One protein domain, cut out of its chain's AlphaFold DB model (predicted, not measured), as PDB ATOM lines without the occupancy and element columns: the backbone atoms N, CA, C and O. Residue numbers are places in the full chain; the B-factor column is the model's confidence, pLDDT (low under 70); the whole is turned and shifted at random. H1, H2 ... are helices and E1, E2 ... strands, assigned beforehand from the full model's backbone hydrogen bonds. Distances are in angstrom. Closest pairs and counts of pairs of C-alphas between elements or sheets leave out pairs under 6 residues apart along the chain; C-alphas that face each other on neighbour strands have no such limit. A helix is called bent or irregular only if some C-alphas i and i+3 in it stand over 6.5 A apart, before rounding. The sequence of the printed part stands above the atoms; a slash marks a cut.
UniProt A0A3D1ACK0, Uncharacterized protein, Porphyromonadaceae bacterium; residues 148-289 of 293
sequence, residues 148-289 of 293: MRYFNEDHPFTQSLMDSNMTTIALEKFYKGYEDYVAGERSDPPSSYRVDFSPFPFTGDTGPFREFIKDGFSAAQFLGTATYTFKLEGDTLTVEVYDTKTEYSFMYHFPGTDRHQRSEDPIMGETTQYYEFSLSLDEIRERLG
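This is residues 148 to 289 of the 293 residues of an uncharacterized protein of Porphyromonadaceae bacterium (UniProt A0A3D1ACK0). One twisted sheet of five strands makes a wall, with H1 and H2 packed over one face and no named helix over the other. H6 packs on H2 near the end of the sheet where E5 ends, H3 and H4 lie together by the first residues of H2, and beyond the sheet's opposite end H5 leads into a long stretch with no named element, residues 251 to 270. The printed part has 142 residues, with six named helices and five named strands in the order E1 H1 H2 E2 H3 H4 E3 E4 H5 E5 H6. The sheet runs E1 E5 E4 E3 E2 and is mixed, and the class is mixed, helices and strands. The whole is compact, with a radius of gyration of the C-alphas of 16.1 A, and elongated in outline, with spans of 48 by 31 by 30 A.

Find C-alpha 148 at (-17.442, -25.378, -7.516), where E1 begins; it runs through residues 148 to 151. Next come H1, residues 156 to 162, and H2, residues 165 to 182, the longest helix, at 25.3 A from first to last C-alpha; look for its first C-alpha at (-19.133, -49.285, -6.863). E2 is residues 192 to 196, 13.2 A long. H3 is residues 208 to 215, and H4, residues 218 to 221, is irregular, with C-alphas 218 and 221 7.3 A apart. E3, residues 225 to 233, covers 26.1 A, and E4, residues 236 to 245, covers 29.4 A. After the short H5, residues 247 to 250, read on to E5, residues 271 to 280, 30.2 A long. H6, residues 281 to 287, ends at C-alpha 287, (-27.906, -53.544, -2.279).

Start at the edge strand E1, which is parallel to E5 at 20 degrees; N 151 and O 274 are 2.9 A apart, within hydrogen-bond range. E5 and E4 are antiparallel at 164 degrees, with N 241 and O 275 at 2.8 A. E4 and E3 form a hairpin, antiparallel at 161 degrees, with N 229 and O 240 at 2.8 A. E3 and the other edge strand, E2, are antiparallel at 158 degrees, with N 195 and O 226 at 2.8 A. H1 and H2 are on the same face of this sheet: two layers, helices on one face of a sheet. H1 lies over E5 at a height over the sheet of 8.2 A and runs across the strands, at 68 degrees to E5 on the local plane; the closest C-alphas of the two, Thr 158 and Tyr 275, are 6.2 A apart. H2 comes closest to E2 at the C-alphas of Ala 170 and Tyr 193, 6.2 A. H1 and H2 are close but not clearly touching, their closest C-alphas, Leu 161 and Thr 167, being 6.9 A apart. With residues 168 to 175 alone H2 touches H6, closest at the C-alphas of Leu 171 and Ile 284, 7.0 A, at a steep tilt of 46 degrees, opposite ways. H6 only grazes the sheet, with residues 281 to 284. With residues 165 to 166 alone H2 touches H3, about perpendicular at 76 degrees, closest at the C-alphas of Asn 165 and Glu 211, 6.4 A. H3 touches H4, closest at the C-alphas of Pro 208 and Ala 220, 4.7 A, and H4 touches H1, closest at those of Ser 160 and Ser 218, 5.9 A. H5 touches no helix. In H1, H2, H3 and H6 every O i to N i+4 pair is within hydrogen-bond range; H4 and H5 are too short for such a pair, and of their single O i to N i+3 pairs that of H5 is within range and that of H4 is not.

The C-alphas farthest apart, those of Ala 183 and Asp 265, are 49.9 A apart. The printed part has no cut. Its long links are E2 to H3, 11 residues, and H5 to E5, 20 residues. The mean pLDDT of the printed part is 80.1; look for values under 70 at residues 197 to 224, 247 to 258 and 265 to 268.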
ATOM      1  N   MET A 148     -16.583 -24.527  -8.333       89.81
ATOM      2  CA  MET A 148     -17.442 -25.378  -7.516       89.81
ATOM      3  C   MET A 148     -18.714 -25.755  -8.277       89.81
ATOM      4  O   MET A 148     -19.364 -24.890  -8.867       89.81
ATOM      5  N   ARG A 149     -19.105 -27.031  -8.221       90.50
ATOM      6  CA  ARG A 149     -20.409 -27.513  -8.707       90.50
ATOM      7  C   ARG A 149     -21.162 -28.272  -7.623       90.50
ATOM      8  O   ARG A 149     -20.561 -29.026  -6.865       90.50
ATOM      9  N   TYR A 150     -22.479 -28.099  -7.620       92.94
ATOM     10  CA  TYR A 150     -23.419 -28.809  -6.759       92.94
ATOM     11  C   TYR A 150     -24.374 -29.610  -7.636       92.94
ATOM     12  O   TYR A 150     -24.935 -29.065  -8.589       92.94
ATOM     13  N   PHE A 151     -24.559 -30.882  -7.308       91.75
ATOM     14  CA  PHE A 151     -25.475 -31.785  -7.986       91.75
ATOM     15  C   PHE A 151     -26.462 -32.356  -6.970       91.75
ATOM     16  O   PHE A 151     -26.072 -33.054  -6.036       91.75
ATOM     17  N   ASN A 152     -27.743 -32.048  -7.156       93.69
ATOM     18  CA  ASN A 152     -28.816 -32.611  -6.347       93.69
ATOM     19  C   ASN A 152     -29.103 -34.067  -6.745       93.69
ATOM     20  O   ASN A 152     -28.609 -34.566  -7.760       93.69
ATOM     21  N   GLU A 153     -29.953 -34.714  -5.960       94.69
ATOM     22  CA  GLU A 153     -30.354 -36.109  -6.119       94.69
ATOM     23  C   GLU A 153     -30.945 -36.421  -7.503       94.69
ATOM     24  O   GLU A 153     -30.524 -37.387  -8.137       94.69
ATOM     25  N   ASP A 154     -31.839 -35.567  -8.017       93.06
ATOM     26  CA  ASP A 154     -32.482 -35.733  -9.334       93.06
ATOM     27  C   ASP A 154     -31.497 -35.715 -10.518       93.06
ATOM     28  O   ASP A 154     -31.849 -36.112 -11.633       93.06
ATOM     29  N   HIS A 155     -30.279 -35.197 -10.330       89.56
ATOM     30  CA  HIS A 155     -29.354 -35.010 -11.437       89.56
ATOM     31  C   HIS A 155     -28.869 -36.374 -11.979       89.56
ATOM     32  O   HIS A 155     -28.360 -37.191 -11.205       89.56
ATOM     33  N   PRO A 156     -28.921 -36.642 -13.303       84.38
ATOM     34  CA  PRO A 156     -28.575 -37.953 -13.871       84.38
ATOM     35  C   PRO A 156     -27.163 -38.448 -13.529       84.38
ATOM     36  O   PRO A 156     -26.912 -39.653 -13.477       84.38
ATOM     37  N   PHE A 157     -26.227 -37.526 -13.279       83.19
ATOM     38  CA  PHE A 157     -24.883 -37.879 -12.824       83.19
ATOM     39  C   PHE A 157     -24.825 -38.240 -11.332       83.19
ATOM     40  O   PHE A 157     -24.033 -39.106 -10.974       83.19
ATOM     41  N   THR A 158     -25.689 -37.664 -10.486       90.75
ATOM     42  CA  THR A 158     -25.828 -38.046  -9.071       90.75
ATOM     43  C   THR A 158     -26.452 -39.426  -8.945       90.75
ATOM     44  O   THR A 158     -25.898 -40.261  -8.249       90.75
ATOM     45  N   GLN A 159     -27.519 -39.721  -9.691       89.38
ATOM     46  CA  GLN A 159     -28.103 -41.069  -9.749       89.38
ATOM     47  C   GLN A 159     -27.051 -42.109 -10.188       89.38
ATOM     48  O   GLN A 159     -26.798 -43.102  -9.511       89.38
ATOM     49  N   SER A 160     -26.310 -41.818 -11.263       83.81
ATOM     50  CA  SER A 160     -25.244 -42.702 -11.760       83.81
ATOM     51  C   SER A 160     -24.007 -42.792 -10.837       83.81
ATOM     52  O   SER A 160     -23.197 -43.712 -10.986       83.81
ATOM     53  N   LEU A 161     -23.849 -41.856  -9.895       87.12
ATOM     54  CA  LEU A 161     -22.860 -41.879  -8.812       87.12
ATOM     55  C   LEU A 161     -23.378 -42.673  -7.604       87.12
ATOM     56  O   LEU A 161     -22.635 -43.481  -7.043       87.12
ATOM     57  N   MET A 162     -24.642 -42.485  -7.230       91.00
ATOM     58  CA  MET A 162     -25.341 -43.244  -6.200       91.00
ATOM     59  C   MET A 162     -25.243 -44.738  -6.509       91.00
ATOM     60  O   MET A 162     -24.837 -45.496  -5.635       91.00
ATOM     61  N   ASP A 163     -25.457 -45.163  -7.753       86.06
ATOM     62  CA  ASP A 163     -25.355 -46.571  -8.170       86.06
ATOM     63  C   ASP A 163     -23.917 -47.130  -8.257       86.06
ATOM     64  O   ASP A 163     -23.735 -48.343  -8.342       86.06
ATOM     65  N   SER A 164     -22.877 -46.286  -8.216       83.25
ATOM     66  CA  SER A 164     -21.485 -46.716  -8.459       83.25
ATOM     67  C   SER A 164     -20.916 -47.669  -7.398       83.25
ATOM     68  O   SER A 164     -21.288 -47.631  -6.219       83.25
ATOM     69  N   ASN A 165     -19.921 -48.473  -7.785       79.88
ATOM     70  CA  ASN A 165     -19.133 -49.285  -6.863       79.88
ATOM     71  C   ASN A 165     -18.410 -48.443  -5.802       79.88
ATOM     72  O   ASN A 165     -18.308 -48.901  -4.665       79.88
ATOM     73  N   MET A 166     -17.951 -47.226  -6.121       83.81
ATOM     74  CA  MET A 166     -17.455 -46.293  -5.100       83.81
ATOM     75  C   MET A 166     -18.488 -46.089  -3.979       83.81
ATOM     76  O   MET A 166     -18.155 -46.254  -2.803       83.81
ATOM     77  N   THR A 167     -19.740 -45.778  -4.331       90.44
ATOM     78  CA  THR A 167     -20.817 -45.604  -3.345       90.44
ATOM     79  C   THR A 167     -21.129 -46.914  -2.625       90.44
ATOM     80  O   THR A 167     -21.295 -46.897  -1.411       90.44
ATOM     81  N   THR A 168     -21.116 -48.062  -3.311       90.25
ATOM     82  CA  THR A 168     -21.276 -49.373  -2.654       90.25
ATOM     83  C   THR A 168     -20.203 -49.601  -1.581       90.25
ATOM     84  O   THR A 168     -20.546 -49.969  -0.463       90.25
ATOM     85  N   ILE A 169     -18.929 -49.296  -1.861       88.75
ATOM     86  CA  ILE A 169     -17.842 -49.397  -0.871       88.75
ATOM     87  C   ILE A 169     -18.073 -48.439   0.304       88.75
ATOM     88  O   ILE A 169     -17.875 -48.827   1.452       88.75
ATOM     89  N   ALA A 170     -18.501 -47.199   0.058       93.69
ATOM     90  CA  ALA A 170     -18.800 -46.254   1.135       93.69
ATOM     91  C   ALA A 170     -19.964 -46.747   2.024       93.69
ATOM     92  O   ALA A 170     -19.873 -46.695   3.255       93.69
ATOM     93  N   LEU A 171     -21.015 -47.301   1.411       95.50
ATOM     94  CA  LEU A 171     -22.179 -47.867   2.094       95.50
ATOM     95  C   LEU A 171     -21.856 -49.152   2.873       95.50
ATOM     96  O   LEU A 171     -22.366 -49.311   3.978       95.50
ATOM     97  N   GLU A 172     -20.967 -50.028   2.386       94.00
ATOM     98  CA  GLU A 172     -20.460 -51.183   3.156       94.00
ATOM     99  C   GLU A 172     -19.851 -50.741   4.498       94.00
ATOM    100  O   GLU A 172     -20.080 -51.363   5.541       94.00
ATOM    101  N   LYS A 173     -19.077 -49.647   4.481       94.69
ATOM    102  CA  LYS A 173     -18.362 -49.114   5.653       94.69
ATOM    103  C   LYS A 173     -19.324 -48.420   6.615       94.69
ATOM    104  O   LYS A 173     -19.196 -48.608   7.826       94.69
ATOM    105  N   PHE A 174     -20.292 -47.665   6.086       96.44
ATOM    106  CA  PHE A 174     -21.388 -47.100   6.873       96.44
ATOM    107  C   PHE A 174     -22.213 -48.204   7.540       96.44
ATOM    108  O   PHE A 174     -22.324 -48.227   8.763       96.44
ATOM    109  N   TYR A 175     -22.753 -49.144   6.759       95.19
ATOM    110  CA  TYR A 175     -23.709 -50.126   7.263       95.19
ATOM    111  C   TYR A 175     -23.071 -51.037   8.315       95.19
ATOM    112  O   TYR A 175     -23.703 -51.318   9.328       95.19
ATOM    113  N   LYS A 176     -21.795 -51.423   8.152       94.06
ATOM    114  CA  LYS A 176     -21.087 -52.138   9.222       94.06
ATOM    115  C   LYS A 176     -21.021 -51.307  10.510       94.06
ATOM    116  O   LYS A 176     -21.393 -51.788  11.572       94.06
ATOM    117  N   GLY A 177     -20.564 -50.059  10.438       94.38
ATOM    118  CA  GLY A 177     -20.472 -49.228  11.640       94.38
ATOM    119  C   GLY A 177     -21.837 -48.838  12.231       94.38
ATOM    120  O   GLY A 177     -21.896 -48.424  13.388       94.38
ATOM    121  N   TYR A 178     -22.922 -48.976  11.462       94.94
ATOM    122  CA  TYR A 178     -24.302 -48.905  11.939       94.94
ATOM    123  C   TYR A 178     -24.714 -50.184  12.692       94.94
ATOM    124  O   TYR A 178     -25.284 -50.071  13.774       94.94
ATOM    125  N   GLU A 179     -24.352 -51.380  12.212       94.44
ATOM    126  CA  GLU A 179     -24.502 -52.636  12.973       94.44
ATOM    127  C   GLU A 179     -23.738 -52.567  14.307       94.44
ATOM    128  O   GLU A 179     -24.318 -52.843  15.358       94.44
ATOM    129  N   ASP A 180     -22.480 -52.104  14.284       95.12
ATOM    130  CA  ASP A 180     -21.649 -51.896  15.483       95.12
ATOM    131  C   ASP A 180     -22.320 -50.904  16.479       95.12
ATOM    132  O   ASP A 180     -22.200 -51.048  17.698       95.12
ATOM    133  N   TYR A 181     -23.056 -49.899  15.980       94.62
ATOM    134  CA  TYR A 181     -23.821 -48.929  16.785       94.62
ATOM    135  C   TYR A 181     -25.108 -49.529  17.372       94.62
ATOM    136  O   TYR A 181     -25.357 -49.387  18.569       94.62
ATOM    137  N   VAL A 182     -25.897 -50.262  16.579       93.81
ATOM    138  CA  VAL A 182     -27.118 -50.951  17.047       93.81
ATOM    139  C   VAL A 182     -26.791 -52.034  18.086       93.81
ATOM    140  O   VAL A 182     -27.556 -52.236  19.028       93.81
ATOM    141  N   ALA A 183     -25.629 -52.686  17.971       94.56
ATOM    142  CA  ALA A 183     -25.107 -53.622  18.968       94.56
ATOM    143  C   ALA A 183     -24.610 -52.948  20.268       94.56
ATOM    144  O   ALA A 183     -24.369 -53.634  21.262       94.56
ATOM    145  N   GLY A 184     -24.450 -51.619  20.284       95.00
ATOM    146  CA  GLY A 184     -23.887 -50.870  21.411       95.00
ATOM    147  C   GLY A 184     -22.360 -50.967  21.543       95.00
ATOM    148  O   GLY A 184     -21.812 -50.539  22.558       95.00
ATOM    149  N   GLU A 185     -21.659 -51.497  20.534       95.19
ATOM    150  CA  GLU A 185     -20.188 -51.498  20.467       95.19
ATOM    151  C   GLU A 185     -19.628 -50.114  20.078       95.19
ATOM    152  O   GLU A 185     -18.453 -49.816  20.306       95.19
ATOM    153  N   ARG A 186     -20.485 -49.242  19.533       93.25
ATOM    154  CA  ARG A 186     -20.183 -47.871  19.110       93.25
ATOM    155  C   ARG A 186     -21.236 -46.896  19.662       93.25
ATOM    156  O   ARG A 186     -22.415 -47.225  19.706       93.25
ATOM    157  N   SER A 187     -20.823 -45.696  20.081       92.50
ATOM    158  CA  SER A 187     -21.702 -44.703  20.734       92.50
ATOM    159  C   SER A 187     -22.633 -43.939  19.789       92.50
ATOM    160  O   SER A 187     -23.711 -43.523  20.199       92.50
ATOM    161  N   ASP A 188     -22.213 -43.757  18.537       92.31
ATOM    162  CA  ASP A 188     -22.853 -42.914  17.524       92.31
ATOM    163  C   ASP A 188     -22.705 -43.599  16.153       92.31
ATOM    164  O   ASP A 188     -21.690 -44.270  15.944       92.31
ATOM    165  N   PRO A 189     -23.616 -43.428  15.178       90.81
ATOM    166  CA  PRO A 189     -23.439 -43.994  13.837       90.81
ATOM    167  C   PRO A 189     -22.183 -43.445  13.112       90.81
ATOM    168  O   PRO A 189     -21.573 -42.455  13.538       90.81
ATOM    169  N   PRO A 190     -21.723 -44.075  12.015       93.62
ATOM    170  CA  PRO A 190     -20.635 -43.539  11.198       93.62
ATOM    171  C   PRO A 190     -21.058 -42.250  10.499       93.62
ATOM    172  O   PRO A 190     -22.042 -42.246   9.771       93.62
ATOM    173  N   SER A 191     -20.297 -41.175  10.702       95.44
ATOM    174  CA  SER A 191     -20.573 -39.849  10.135       95.44
ATOM    175  C   SER A 191     -19.823 -39.552   8.835       95.44
ATOM    176  O   SER A 191     -20.188 -38.615   8.132       95.44
ATOM    177  N   SER A 192     -18.783 -40.320   8.490       96.31
ATOM    178  CA  SER A 192     -18.086 -40.195   7.203       96.31
ATOM    179  C   SER A 192     -17.237 -41.418   6.839       96.31
ATOM    180  O   SER A 192     -16.851 -42.214   7.701       96.31
ATOM    181  N   TYR A 193     -16.920 -41.550   5.550       94.50
ATOM    182  CA  TYR A 193     -15.891 -42.442   5.017       94.50
ATOM    183  C   TYR A 193     -15.173 -41.781   3.831       94.50
ATOM    184  O   TYR A 193     -15.808 -41.162   2.983       94.50
ATOM    185  N   ARG A 194     -13.849 -41.934   3.728       90.94
ATOM    186  CA  ARG A 194     -13.079 -41.475   2.563       90.94
ATOM    187  C   ARG A 194     -12.725 -42.667   1.682       90.94
ATOM    188  O   ARG A 194     -12.014 -43.557   2.137       90.94
ATOM    189  N   VAL A 195     -13.176 -42.645   0.430       84.06
ATOM    190  CA  VAL A 195     -12.796 -43.628  -0.588       84.06
ATOM    191  C   VAL A 195     -11.531 -43.147  -1.297       84.06
ATOM    192  O   VAL A 195     -11.534 -42.116  -1.973       84.06
ATOM    193  N   ASP A 196     -10.444 -43.905  -1.155       75.75
ATOM    194  CA  ASP A 196      -9.185 -43.643  -1.860       75.75
ATOM    195  C   ASP A 196      -9.203 -44.257  -3.271       75.75
ATOM    196  O   ASP A 196      -9.360 -45.473  -3.437       75.75
ATOM    197  N   PHE A 197      -8.979 -43.421  -4.289       66.94
ATOM    198  CA  PHE A 197      -8.804 -43.835  -5.682       66.94
ATOM    199  C   PHE A 197      -7.340 -44.123  -5.999       66.94
ATOM    200  O   PHE A 197      -6.438 -43.359  -5.662       66.94
ATOM    201  N   SER A 198      -7.112 -45.187  -6.764       57.97
ATOM    202  CA  SER A 198      -5.816 -45.507  -7.350       57.97
ATOM    203  C   SER A 198      -5.951 -45.836  -8.836       57.97
ATOM    204  O   SER A 198      -6.804 -46.641  -9.214       57.97
ATOM    205  N   PRO A 199      -5.074 -45.325  -9.717       50.44
ATOM    206  CA  PRO A 199      -4.978 -45.835 -11.082       50.44
ATOM    207  C   PRO A 199      -4.356 -47.246 -11.140       50.44
ATOM    208  O   PRO A 199      -4.320 -47.847 -12.217       50.44
ATOM    209  N   PHE A 200      -3.875 -47.801 -10.018       50.97
ATOM    210  CA  PHE A 200      -3.333 -49.157  -9.935       50.97
ATOM    211  C   PHE A 200      -4.350 -50.141  -9.343       50.97
ATOM    212  O   PHE A 200      -4.856 -49.910  -8.248       50.97
ATOM    213  N   PRO A 201      -4.589 -51.304  -9.979       44.09
ATOM    214  CA  PRO A 201      -5.640 -52.241  -9.570       44.09
ATOM    215  C   PRO A 201      -5.395 -52.955  -8.224       44.09
ATOM    216  O   PRO A 201      -6.221 -53.774  -7.822       44.09
ATOM    217  N   PHE A 202      -4.302 -52.651  -7.514       47.78
ATOM    218  CA  PHE A 202      -3.863 -53.322  -6.279       47.78
ATOM    219  C   PHE A 202      -3.648 -52.383  -5.077       47.78
ATOM    220  O   PHE A 202      -3.215 -52.846  -4.025       47.78
ATOM    221  N   THR A 203      -3.938 -51.086  -5.204       53.38
ATOM    222  CA  THR A 203      -3.927 -50.121  -4.087       53.38
ATOM    223  C   THR A 203      -5.215 -49.296  -4.105       53.38
ATOM    224  O   THR A 203      -5.930 -49.322  -5.104       53.38
ATOM    225  N   GLY A 204      -5.535 -48.602  -3.007       55.50
ATOM    226  CA  GLY A 204      -6.802 -47.873  -2.858       55.50
ATOM    227  C   GLY A 204      -8.036 -48.780  -2.752       55.50
ATOM    228  O   GLY A 204      -7.970 -49.996  -2.979       55.50
ATOM    229  N   ASP A 205      -9.170 -48.170  -2.417       56.06
ATOM    230  CA  ASP A 205     -10.483 -48.819  -2.358       56.06
ATOM    231  C   ASP A 205     -11.054 -49.022  -3.768       56.06
ATOM    232  O   ASP A 205     -11.530 -50.111  -4.103       56.06
ATOM    233  N   THR A 206     -10.926 -48.024  -4.649       59.28
ATOM    234  CA  THR A 206     -11.298 -48.173  -6.061       59.28
ATOM    235  C   THR A 206     -10.377 -47.420  -7.032       59.28
ATOM    236  O   THR A 206      -9.276 -47.017  -6.669       59.28
ATOM    237  N   GLY A 207     -10.757 -47.318  -8.306       55.12
ATOM    238  CA  GLY A 207      -9.971 -46.701  -9.366       55.12
ATOM    239  C   GLY A 207     -10.631 -46.821 -10.741       55.12
ATOM    240  O   GLY A 207     -11.465 -47.710 -10.923       55.12
ATOM    241  N   PRO A 208     -10.218 -46.028 -11.750       53.12
ATOM    242  CA  PRO A 208     -10.855 -46.019 -13.073       53.12
ATOM    243  C   PRO A 208     -10.971 -47.400 -13.739       53.12
ATOM    244  O   PRO A 208     -11.968 -47.681 -14.390       53.12
ATOM    245  N   PHE A 209     -10.000 -48.300 -13.534       50.56
ATOM    246  CA  PHE A 209     -10.084 -49.680 -14.031       50.56
ATOM    247  C   PHE A 209     -11.108 -50.551 -13.287       50.56
ATOM    248  O   PHE A 209     -11.687 -51.439 -13.903       50.56
ATOM    249  N   ARG A 210     -11.329 -50.333 -11.983       56.81
ATOM    250  CA  ARG A 210     -12.318 -51.081 -11.187       56.81
ATOM    251  C   ARG A 210     -13.733 -50.596 -11.509       56.81
ATOM    252  O   ARG A 210     -14.573 -51.423 -11.852       56.81
ATOM    253  N   GLU A 211     -13.949 -49.280 -11.518       56.72
ATOM    254  CA  GLU A 211     -15.236 -48.668 -11.885       56.72
ATOM    255  C   GLU A 211     -15.607 -48.961 -13.353       56.72
ATOM    256  O   GLU A 211     -16.748 -49.301 -13.632       56.72
ATOM    257  N   PHE A 212     -14.657 -48.943 -14.304       51.62
ATOM    258  CA  PHE A 212     -14.937 -49.325 -15.701       51.62
ATOM    259  C   PHE A 212     -15.357 -50.799 -15.851       51.62
ATOM    260  O   PHE A 212     -16.192 -51.123 -16.691       51.62
ATOM    261  N   ILE A 213     -14.777 -51.704 -15.050       48.91
ATOM    262  CA  ILE A 213     -15.081 -53.146 -15.101       48.91
ATOM    263  C   ILE A 213     -16.421 -53.480 -14.427       48.91
ATOM    264  O   ILE A 213     -17.047 -54.463 -14.824       48.91
ATOM    265  N   LYS A 214     -16.861 -52.692 -13.437       57.34
ATOM    266  CA  LYS A 214     -18.145 -52.886 -12.745       57.34
ATOM    267  C   LYS A 214     -19.290 -52.070 -13.361       57.34
ATOM    268  O   LYS A 214     -20.278 -52.656 -13.790       57.34
ATOM    269  N   ASP A 215     -19.116 -50.754 -13.479       52.34
ATOM    270  CA  ASP A 215     -20.204 -49.773 -13.662       52.34
ATOM    271  C   ASP A 215     -20.020 -48.899 -14.921       52.34
ATOM    272  O   ASP A 215     -20.647 -47.852 -15.107       52.34
ATOM    273  N   GLY A 216     -19.124 -49.312 -15.819       46.56
ATOM    274  CA  GLY A 216     -18.943 -48.720 -17.141       46.56
ATOM    275  C   GLY A 216     -18.128 -47.426 -17.162       46.56
ATOM    276  O   GLY A 216     -17.099 -47.404 -17.828       46.56
ATOM    277  N   PHE A 217     -18.565 -46.340 -16.505       49.50
ATOM    278  CA  PHE A 217     -17.841 -45.049 -16.577       49.50
ATOM    279  C   PHE A 217     -18.160 -43.969 -15.518       49.50
ATOM    280  O   PHE A 217     -17.471 -42.947 -15.513       49.50
ATOM    281  N   SER A 218     -19.177 -44.109 -14.658       49.97
ATOM    282  CA  SER A 218     -19.702 -42.959 -13.888       49.97
ATOM    283  C   SER A 218     -18.675 -42.333 -12.935       49.97
ATOM    284  O   SER A 218     -18.336 -41.157 -13.070       49.97
ATOM    285  N   ALA A 219     -18.080 -43.136 -12.055       54.28
ATOM    286  CA  ALA A 219     -17.040 -42.700 -11.125       54.28
ATOM    287  C   ALA A 219     -15.632 -42.560 -11.758       54.28
ATOM    288  O   ALA A 219     -14.658 -42.284 -11.058       54.28
ATOM    289  N   ALA A 220     -15.479 -42.706 -13.081       52.75
ATOM    290  CA  ALA A 220     -14.162 -42.676 -13.732       52.75
ATOM    291  C   ALA A 220     -13.482 -41.286 -13.748       52.75
ATOM    292  O   ALA A 220     -12.292 -41.209 -14.054       52.75
ATOM    293  N   GLN A 221     -14.211 -40.209 -13.419       58.47
ATOM    294  CA  GLN A 221     -13.667 -38.846 -13.292       58.47
ATOM    295  C   GLN A 221     -13.127 -38.503 -11.897       58.47
ATOM    296  O   GLN A 221     -12.550 -37.433 -11.731       58.47
ATOM    297  N   PHE A 222     -13.319 -39.356 -10.889       59.97
ATOM    298  CA  PHE A 222     -12.809 -39.104  -9.539       59.97
ATOM    299  C   PHE A 222     -11.306 -39.421  -9.493       59.97
ATOM    300  O   PHE A 222     -10.851 -40.463  -9.973       59.97
ATOM    301  N   LEU A 223     -10.517 -38.481  -8.967       62.09
ATOM    302  CA  LEU A 223      -9.060 -38.457  -9.112       62.09
ATOM    303  C   LEU A 223      -8.409 -38.166  -7.759       62.09
ATOM    304  O   LEU A 223      -8.396 -37.031  -7.287       62.09
ATOM    305  N   GLY A 224      -7.870 -39.214  -7.137       63.91
ATOM    306  CA  GLY A 224      -7.292 -39.171  -5.796       63.91
ATOM    307  C   GLY A 224      -8.257 -39.673  -4.723       63.91
ATOM    308  O   GLY A 224      -8.042 -40.757  -4.190       63.91
ATOM    309  N   THR A 225      -9.291 -38.904  -4.370       72.75
ATOM    310  CA  THR A 225     -10.116 -39.192  -3.178       72.75
ATOM    311  C   THR A 225     -11.531 -38.632  -3.280       72.75
ATOM    312  O   THR A 225     -11.674 -37.453  -3.585       72.75
ATOM    313  N   ALA A 226     -12.541 -39.403  -2.872       86.81
ATOM    314  CA  ALA A 226     -13.873 -38.878  -2.558       86.81
ATOM    315  C   ALA A 226     -14.151 -39.019  -1.055       86.81
ATOM    316  O   ALA A 226     -13.804 -40.036  -0.452       86.81
ATOM    317  N   THR A 227     -14.781 -38.021  -0.439       93.00
ATOM    318  CA  THR A 227     -15.211 -38.073   0.966       93.00
ATOM    319  C   THR A 227     -16.727 -38.132   1.028       93.00
ATOM    320  O   THR A 227     -17.397 -37.213   0.576       93.00
ATOM    321  N   TYR A 228     -17.251 -39.215   1.588       96.00
ATOM    322  CA  TYR A 228     -18.663 -39.408   1.877       96.00
ATOM    323  C   TYR A 228     -18.929 -38.933   3.306       96.00
ATOM    324  O   TYR A 228     -18.249 -39.379   4.232       96.00
ATOM    325  N   THR A 229     -19.918 -38.067   3.487       97.69
ATOM    326  CA  THR A 229     -20.488 -37.691   4.786       97.69
ATOM    327  C   THR A 229     -21.860 -38.344   4.913       97.69
ATOM    328  O   THR A 229     -22.606 -38.446   3.941       97.69
ATOM    329  N   PHE A 230     -22.180 -38.815   6.113       97.81
ATOM    330  CA  PHE A 230     -23.343 -39.643   6.405       97.81
ATOM    331  C   PHE A 230     -24.202 -38.996   7.487       97.81
ATOM    332  O   PHE A 230     -23.712 -38.679   8.575       97.81
ATOM    333  N   LYS A 231     -25.497 -38.844   7.204       97.12
ATOM    334  CA  LYS A 231     -26.477 -38.258   8.120       97.12
ATOM    335  C   LYS A 231     -27.728 -39.138   8.164       97.12
ATOM    336  O   LYS A 231     -28.526 -39.133   7.233       97.12
ATOM    337  N   LEU A 232     -27.873 -39.911   9.238       95.62
ATOM    338  CA  LEU A 232     -29.006 -40.816   9.451       95.62
ATOM    339  C   LEU A 232     -30.116 -40.104  10.242       95.62
ATOM    340  O   LEU A 232     -29.892 -39.693  11.382       95.62
ATOM    341  N   GLU A 233     -31.309 -39.980   9.658       94.50
ATOM    342  CA  GLU A 233     -32.510 -39.436  10.305       94.50
ATOM    343  C   GLU A 233     -33.659 -40.451  10.205       94.50
ATOM    344  O   GLU A 233     -34.294 -40.613   9.165       94.50
ATOM    345  N   GLY A 234     -33.913 -41.169  11.306       91.06
ATOM    346  CA  GLY A 234     -34.772 -42.356  11.278       91.06
ATOM    347  C   GLY A 234     -34.121 -43.459  10.443       91.06
ATOM    348  O   GLY A 234     -32.942 -43.749  10.632       91.06
ATOM    349  N   ASP A 235     -34.878 -44.029   9.507       93.81
ATOM    350  CA  ASP A 235     -34.396 -45.061   8.581       93.81
ATOM    351  C   ASP A 235     -33.829 -44.484   7.265       93.81
ATOM    352  O   ASP A 235     -33.440 -45.248   6.382       93.81
ATOM    353  N   THR A 236     -33.767 -43.153   7.119       97.00
ATOM    354  CA  THR A 236     -33.234 -42.471   5.927       97.00
ATOM    355  C   THR A 236     -31.803 -41.997   6.164       97.00
ATOM    356  O   THR A 236     -31.543 -41.186   7.054       97.00
ATOM    357  N   LEU A 237     -30.875 -42.461   5.330       97.19
ATOM    358  CA  LEU A 237     -29.500 -41.983   5.263       97.19
ATOM    359  C   LEU A 237     -29.361 -40.955   4.134       97.19
ATOM    360  O   LEU A 237     -29.356 -41.329   2.963       97.19
ATOM    361  N   THR A 238     -29.161 -39.685   4.476       97.75
ATOM    362  CA  THR A 238     -28.640 -38.697   3.522       97.75
ATOM    363  C   THR A 238     -27.124 -38.855   3.404       97.75
ATOM    364  O   THR A 238     -26.413 -39.018   4.404       97.75
ATOM    365  N   VAL A 239     -26.639 -38.817   2.165       97.50
ATOM    366  CA  VAL A 239     -25.242 -38.990   1.773       97.50
ATOM    367  C   VAL A 239     -24.792 -37.758   0.993       97.50
ATOM    368  O   VAL A 239     -25.276 -37.494  -0.107       97.50
ATOM    369  N   GLU A 240     -23.823 -37.030   1.543       97.25
ATOM    370  CA  GLU A 240     -23.105 -35.977   0.819       97.25
ATOM    371  C   GLU A 240     -21.780 -36.557   0.304       97.25
ATOM    372  O   GLU A 240     -21.017 -37.135   1.080       97.25
ATOM    373  N   VAL A 241     -21.465 -36.390  -0.981       94.50
ATOM    374  CA  VAL A 241     -20.162 -36.763  -1.556       94.50
ATOM    375  C   VAL A 241     -19.402 -35.506  -1.953       94.50
ATOM    376  O   VAL A 241     -19.875 -34.706  -2.757       94.50
ATOM    377  N   TYR A 242     -18.203 -35.364  -1.400       93.06
ATOM    378  CA  TYR A 242     -17.258 -34.283  -1.648       93.06
ATOM    379  C   TYR A 242     -16.047 -34.809  -2.428       93.06
ATOM    380  O   TYR A 242     -15.334 -35.698  -1.951       93.06
ATOM    381  N   ASP A 243     -15.794 -34.252  -3.610       88.38
ATOM    382  CA  ASP A 243     -14.607 -34.525  -4.431       88.38
ATOM    383  C   ASP A 243     -13.844 -33.231  -4.738       88.38
ATOM    384  O   ASP A 243     -14.441 -32.173  -4.952       88.38
ATOM    385  N   THR A 244     -12.515 -33.326  -4.773       86.56
ATOM    386  CA  THR A 244     -11.601 -32.211  -5.038       86.56
ATOM    387  C   THR A 244     -10.509 -32.660  -5.996       86.56
ATOM    388  O   THR A 244      -9.625 -33.450  -5.647       86.56
ATOM    389  N   LYS A 245     -10.534 -32.107  -7.207       81.38
ATOM    390  CA  LYS A 245      -9.518 -32.339  -8.234       81.38
ATOM    391  C   LYS A 245      -8.451 -31.261  -8.143       81.38
ATOM    392  O   LYS A 245      -8.761 -30.079  -8.066       81.38
ATOM    393  N   THR A 246      -7.195 -31.678  -8.191       76.56
ATOM    394  CA  THR A 246      -6.006 -30.812  -8.254       76.56
ATOM    395  C   THR A 246      -5.018 -31.429  -9.236       76.56
ATOM    396  O   THR A 246      -5.073 -32.643  -9.458       76.56
ATOM    397  N   GLU A 247      -4.085 -30.652  -9.797       67.81
ATOM    398  CA  GLU A 247      -2.980 -31.228 -10.580       67.81
ATOM    399  C   GLU A 247      -2.301 -32.362  -9.793       67.81
ATOM    400  O   GLU A 247      -2.197 -33.481 -10.292       67.81
ATOM    401  N   TYR A 248      -1.978 -32.127  -8.515       69.31
ATOM    402  CA  TYR A 248      -1.462 -33.137  -7.589       69.31
ATOM    403  C   TYR A 248      -2.272 -34.444  -7.533       69.31
ATOM    404  O   TYR A 248      -1.675 -35.515  -7.465       69.31
ATOM    405  N   SER A 249      -3.611 -34.403  -7.541       66.06
ATOM    406  CA  SER A 249      -4.435 -35.621  -7.443       66.06
ATOM    407  C   SER A 249      -4.633 -36.330  -8.788       66.06
ATOM    408  O   SER A 249      -4.697 -37.560  -8.829       66.06
ATOM    409  N   PHE A 250      -4.635 -35.589  -9.900       64.75
ATOM    410  CA  PHE A 250      -4.625 -36.145 -11.259       64.75
ATOM    411  C   PHE A 250      -3.261 -36.751 -11.636       64.75
ATOM    412  O   PHE A 250      -3.188 -37.792 -12.291       64.75
ATOM    413  N   MET A 251      -2.175 -36.117 -11.189       60.38
ATOM    414  CA  MET A 251      -0.795 -36.397 -11.587       60.38
ATOM    415  C   MET A 251       0.061 -36.968 -10.439       60.38
ATOM    416  O   MET A 251       1.284 -36.969 -10.539       60.38
ATOM    417  N   TYR A 252      -0.553 -37.544  -9.396       56.47
ATOM    418  CA  TYR A 252       0.063 -38.046  -8.142       56.47
ATOM    419  C   TYR A 252       1.258 -39.024  -8.288       56.47
ATOM    420  O   TYR A 252       1.924 -39.383  -7.316       56.47
ATOM    421  N   HIS A 253       1.556 -39.496  -9.499       51.81
ATOM    422  CA  HIS A 253       2.700 -40.367  -9.806       51.81
ATOM    423  C   HIS A 253       3.842 -39.661 -10.556       51.81
ATOM    424  O   HIS A 253       4.826 -40.308 -10.924       51.81
ATOM    425  N   PHE A 254       3.737 -38.348 -10.767       46.44
ATOM    426  CA  PHE A 254       4.757 -37.507 -11.384       46.44
ATOM    427  C   PHE A 254       5.405 -36.595 -10.325       46.44
ATOM    428  O   PHE A 254       4.696 -35.883  -9.610       46.44
ATOM    429  N   PRO A 255       6.746 -36.600 -10.188       44.03
ATOM    430  CA  PRO A 255       7.439 -35.734  -9.239       44.03
ATOM    431  C   PRO A 255       7.432 -34.278  -9.723       44.03
ATOM    432  O   PRO A 255       7.675 -34.022 -10.901       44.03
ATOM    433  N   GLY A 256       7.226 -33.336  -8.800       55.72
ATOM    434  CA  GLY A 256       7.159 -31.899  -9.099       55.72
ATOM    435  C   GLY A 256       5.751 -31.362  -9.381       55.72
ATOM    436  O   GLY A 256       5.637 -30.210  -9.772       55.72
ATOM    437  N   THR A 257       4.718 -32.181  -9.177       61.59
ATOM    438  CA  THR A 257       3.305 -31.770  -9.161       61.59
ATOM    439  C   THR A 257       2.946 -31.161  -7.807       61.59
ATOM    440  O   THR A 257       3.456 -31.610  -6.774       61.59
ATOM    441  N   ASP A 258       2.065 -30.163  -7.796       64.50
ATOM    442  CA  ASP A 258       1.684 -29.421  -6.589       64.50
ATOM    443  C   ASP A 258       0.178 -29.062  -6.607       64.50
ATOM    444  O   ASP A 258      -0.577 -29.506  -7.479       64.50
ATOM    445  N   ARG A 259      -0.301 -28.350  -5.583       79.25
ATOM    446  CA  ARG A 259      -1.696 -27.910  -5.446       79.25
ATOM    447  C   ARG A 259      -1.799 -26.411  -5.681       79.25
ATOM    448  O   ARG A 259      -1.167 -25.629  -4.977       79.25
ATOM    449  N   HIS A 260      -2.650 -26.029  -6.625       77.81
ATOM    450  CA  HIS A 260      -2.874 -24.643  -7.022       77.81
ATOM    451  C   HIS A 260      -4.373 -24.361  -7.033       77.81
ATOM    452  O   HIS A 260      -5.152 -25.186  -7.513       77.81
ATOM    453  N   GLN A 261      -4.788 -23.206  -6.522       82.81
ATOM    454  CA  GLN A 261      -6.150 -22.716  -6.720       82.81
ATOM    455  C   GLN A 261      -6.353 -22.333  -8.191       82.81
ATOM    456  O   GLN A 261      -5.411 -21.913  -8.864       82.81
ATOM    457  N   ARG A 262      -7.591 -22.395  -8.699       72.81
ATOM    458  CA  ARG A 262      -7.912 -21.948 -10.073       72.81
ATOM    459  C   ARG A 262      -7.598 -20.462 -10.320       72.81
ATOM    460  O   ARG A 262      -7.387 -20.050 -11.460       72.81
ATOM    461  N   SER A 263      -7.520 -19.663  -9.256       77.69
ATOM    462  CA  SER A 263      -7.063 -18.267  -9.280       77.69
ATOM    463  C   SER A 263      -5.533 -18.092  -9.332       77.69
ATOM    464  O   SER A 263      -5.070 -16.982  -9.588       77.69
ATOM    465  N   GLU A 264      -4.756 -19.162  -9.125       73.25
ATOM    466  CA  GLU A 264      -3.287 -19.189  -9.209       73.25
ATOM    467  C   GLU A 264      -2.820 -19.757 -10.561       73.25
ATOM    468  O   GLU A 264      -2.062 -19.091 -11.269       73.25
ATOM    469  N   ASP A 265      -3.341 -20.923 -10.965       67.81
ATOM    470  CA  ASP A 265      -3.326 -21.394 -12.358       67.81
ATOM    471  C   ASP A 265      -4.724 -21.911 -12.736       67.81
ATOM    472  O   ASP A 265      -5.229 -22.839 -12.100       67.81
ATOM    473  N   PRO A 266      -5.377 -21.355 -13.775       65.88
ATOM    474  CA  PRO A 266      -6.640 -21.889 -14.259       65.88
ATOM    475  C   PRO A 266      -6.561 -23.361 -14.694       65.88
ATOM    476  O   PRO A 266      -7.504 -24.120 -14.471       65.88
ATOM    477  N   ILE A 267      -5.461 -23.776 -15.331       64.94
ATOM    478  CA  ILE A 267      -5.299 -25.103 -15.936       64.94
ATOM    479  C   ILE A 267      -4.951 -26.117 -14.842       64.94
ATOM    480  O   ILE A 267      -3.903 -26.025 -14.220       64.94
ATOM    481  N   MET A 268      -5.824 -27.106 -14.611       65.06
ATOM    482  CA  MET A 268      -5.693 -28.101 -13.526       65.06
ATOM    483  C   MET A 268      -5.628 -27.515 -12.098       65.06
ATOM    484  O   MET A 268      -5.383 -28.256 -11.139       65.06
ATOM    485  N   GLY A 269      -5.919 -26.220 -11.940       71.81
ATOM    486  CA  GLY A 269      -6.216 -25.610 -10.649       71.81
ATOM    487  C   GLY A 269      -7.482 -26.191 -10.020       71.81
ATOM    488  O   GLY A 269      -8.339 -26.754 -10.712       71.81
ATOM    489  N   GLU A 270      -7.569 -26.064  -8.697       84.31
ATOM    490  CA  GLU A 270      -8.527 -26.774  -7.849       84.31
ATOM    491  C   GLU A 270      -9.981 -26.645  -8.337       84.31
ATOM    492  O   GLU A 270     -10.465 -25.547  -8.628       84.31
ATOM    493  N   THR A 271     -10.677 -27.783  -8.435       85.88
ATOM    494  CA  THR A 271     -12.132 -27.827  -8.632       85.88
ATOM    495  C   THR A 271     -12.799 -28.767  -7.648       85.88
ATOM    496  O   THR A 271     -12.326 -29.881  -7.405       85.88
ATOM    497  N   THR A 272     -13.942 -28.331  -7.129       90.19
ATOM    498  CA  THR A 272     -14.689 -29.029  -6.084       90.19
ATOM    499  C   THR A 272     -16.078 -29.401  -6.576       90.19
ATOM    500  O   THR A 272     -16.762 -28.623  -7.247       90.19
ATOM    501  N   GLN A 273     -16.502 -30.617  -6.263       91.12
ATOM    502  CA  GLN A 273     -17.774 -31.174  -6.702       91.12
ATOM    503  C   GLN A 273     -18.506 -31.756  -5.495       91.12
ATOM    504  O   GLN A 273     -17.955 -32.582  -4.765       91.12
ATOM    505  N   TYR A 274     -19.739 -31.302  -5.304       94.69
ATOM    506  CA  TYR A 274     -20.645 -31.735  -4.249       94.69
ATOM    507  C   TYR A 274     -21.808 -32.507  -4.871       94.69
ATOM    508  O   TYR A 274     -22.404 -32.046  -5.848       94.69
ATOM    509  N   TYR A 275     -22.154 -33.641  -4.275       94.50
ATOM    510  CA  TYR A 275     -23.295 -34.467  -4.657       94.50
ATOM    511  C   TYR A 275     -24.116 -34.787  -3.412       94.50
ATOM    512  O   TYR A 275     -23.533 -35.107  -2.382       94.50
ATOM    513  N   GLU A 276     -25.440 -34.739  -3.507       96.56
ATOM    514  CA  GLU A 276     -26.349 -35.072  -2.405       96.56
ATOM    515  C   GLU A 276     -27.406 -36.067  -2.895       96.56
ATOM    516  O   GLU A 276     -28.037 -35.834  -3.927       96.56
ATOM    517  N   PHE A 277     -27.579 -37.177  -2.181       97.38
ATOM    518  CA  PHE A 277     -28.646 -38.161  -2.399       97.38
ATOM    519  C   PHE A 277     -29.018 -38.842  -1.077       97.38
ATOM    520  O   PHE A 277     -28.265 -38.773  -0.105       97.38
ATOM    521  N   SER A 278     -30.171 -39.499  -1.020       97.44
ATOM    522  CA  SER A 278     -30.662 -40.217   0.152       97.44
ATOM    523  C   SER A 278     -31.023 -41.661  -0.190       97.44
ATOM    524  O   SER A 278     -31.475 -41.974  -1.284       97.44
ATOM    525  N   LEU A 279     -30.819 -42.561   0.767       96.94
ATOM    526  CA  LEU A 279     -31.171 -43.978   0.664       96.94
ATOM    527  C   LEU A 279     -31.785 -44.437   1.984       96.94
ATOM    528  O   LEU A 279     -31.315 -44.047   3.055       96.94
ATOM    529  N   SER A 280     -32.799 -45.293   1.938       96.75
ATOM    530  CA  SER A 280     -33.265 -45.986   3.139       96.75
ATOM    531  C   SER A 280     -32.268 -47.061   3.587       96.75
ATOM    532  O   SER A 280     -31.523 -47.633   2.784       96.75
ATOM    533  N   LEU A 281     -32.279 -47.391   4.881       94.75
ATOM    534  CA  LEU A 281     -31.522 -48.528   5.413       94.75
ATOM    535  C   LEU A 281     -31.895 -49.852   4.721       94.75
ATOM    536  O   LEU A 281     -31.025 -50.708   4.574       94.75
ATOM    537  N   ASP A 282     -33.137 -49.998   4.249       94.25
ATOM    538  CA  ASP A 282     -33.597 -51.165   3.488       94.25
ATOM    539  C   ASP A 282     -32.989 -51.244   2.082       94.25
ATOM    540  O   ASP A 282     -32.486 -52.299   1.698       94.25
ATOM    541  N   GLU A 283     -32.944 -50.140   1.332       94.75
ATOM    542  CA  GLU A 283     -32.294 -50.104   0.009       94.75
ATOM    543  C   GLU A 283     -30.788 -50.379   0.117       94.75
ATOM    544  O   GLU A 283     -30.215 -51.095  -0.708       94.75
ATOM    545  N   ILE A 284     -30.137 -49.871   1.170       94.44
ATOM    546  CA  ILE A 284     -28.732 -50.184   1.462       94.44
ATOM    547  C   ILE A 284     -28.585 -51.673   1.805       94.44
ATOM    548  O   ILE A 284     -27.677 -52.335   1.303       94.44
ATOM    549  N   ARG A 285     -29.484 -52.224   2.627       91.69
ATOM    550  CA  ARG A 285     -29.483 -53.635   3.031       91.69
ATOM    551  C   ARG A 285     -29.648 -54.584   1.841       91.69
ATOM    552  O   ARG A 285     -28.852 -55.517   1.712       91.69
ATOM    553  N   GLU A 286     -30.608 -54.320   0.955       92.12
ATOM    554  CA  GLU A 286     -30.830 -55.097  -0.273       92.12
ATOM    555  C   GLU A 286     -29.613 -55.007  -1.207       92.12
ATOM    556  O   GLU A 286     -29.082 -56.033  -1.640       92.12
ATOM    557  N   ARG A 287     -29.098 -53.792  -1.448       90.38
ATOM    558  CA  ARG A 287     -27.906 -53.544  -2.279       90.38
ATOM    559  C   ARG A 287     -26.657 -54.277  -1.785       90.38
ATOM    560  O   ARG A 287     -25.845 -54.715  -2.598       90.38
ATOM    561  N   LEU A 288     -26.492 -54.402  -0.468       90.75
ATOM    562  CA  LEU A 288     -25.389 -55.138   0.156       90.75
ATOM    563  C   LEU A 288     -25.664 -56.648   0.300       90.75
ATOM    564  O   LEU A 288     -24.812 -57.372   0.815       90.75
ATOM    565  N   GLY A 289     -26.825 -57.140  -0.149       86.00
ATOM    566  CA  GLY A 289     -27.212 -58.551  -0.077       86.00
ATOM    567  C   GLY A 289     -27.480 -59.060   1.344       86.00
ATOM    568  O   GLY A 289     -27.381 -60.261   1.587       86.00
TER     569      GLY A 289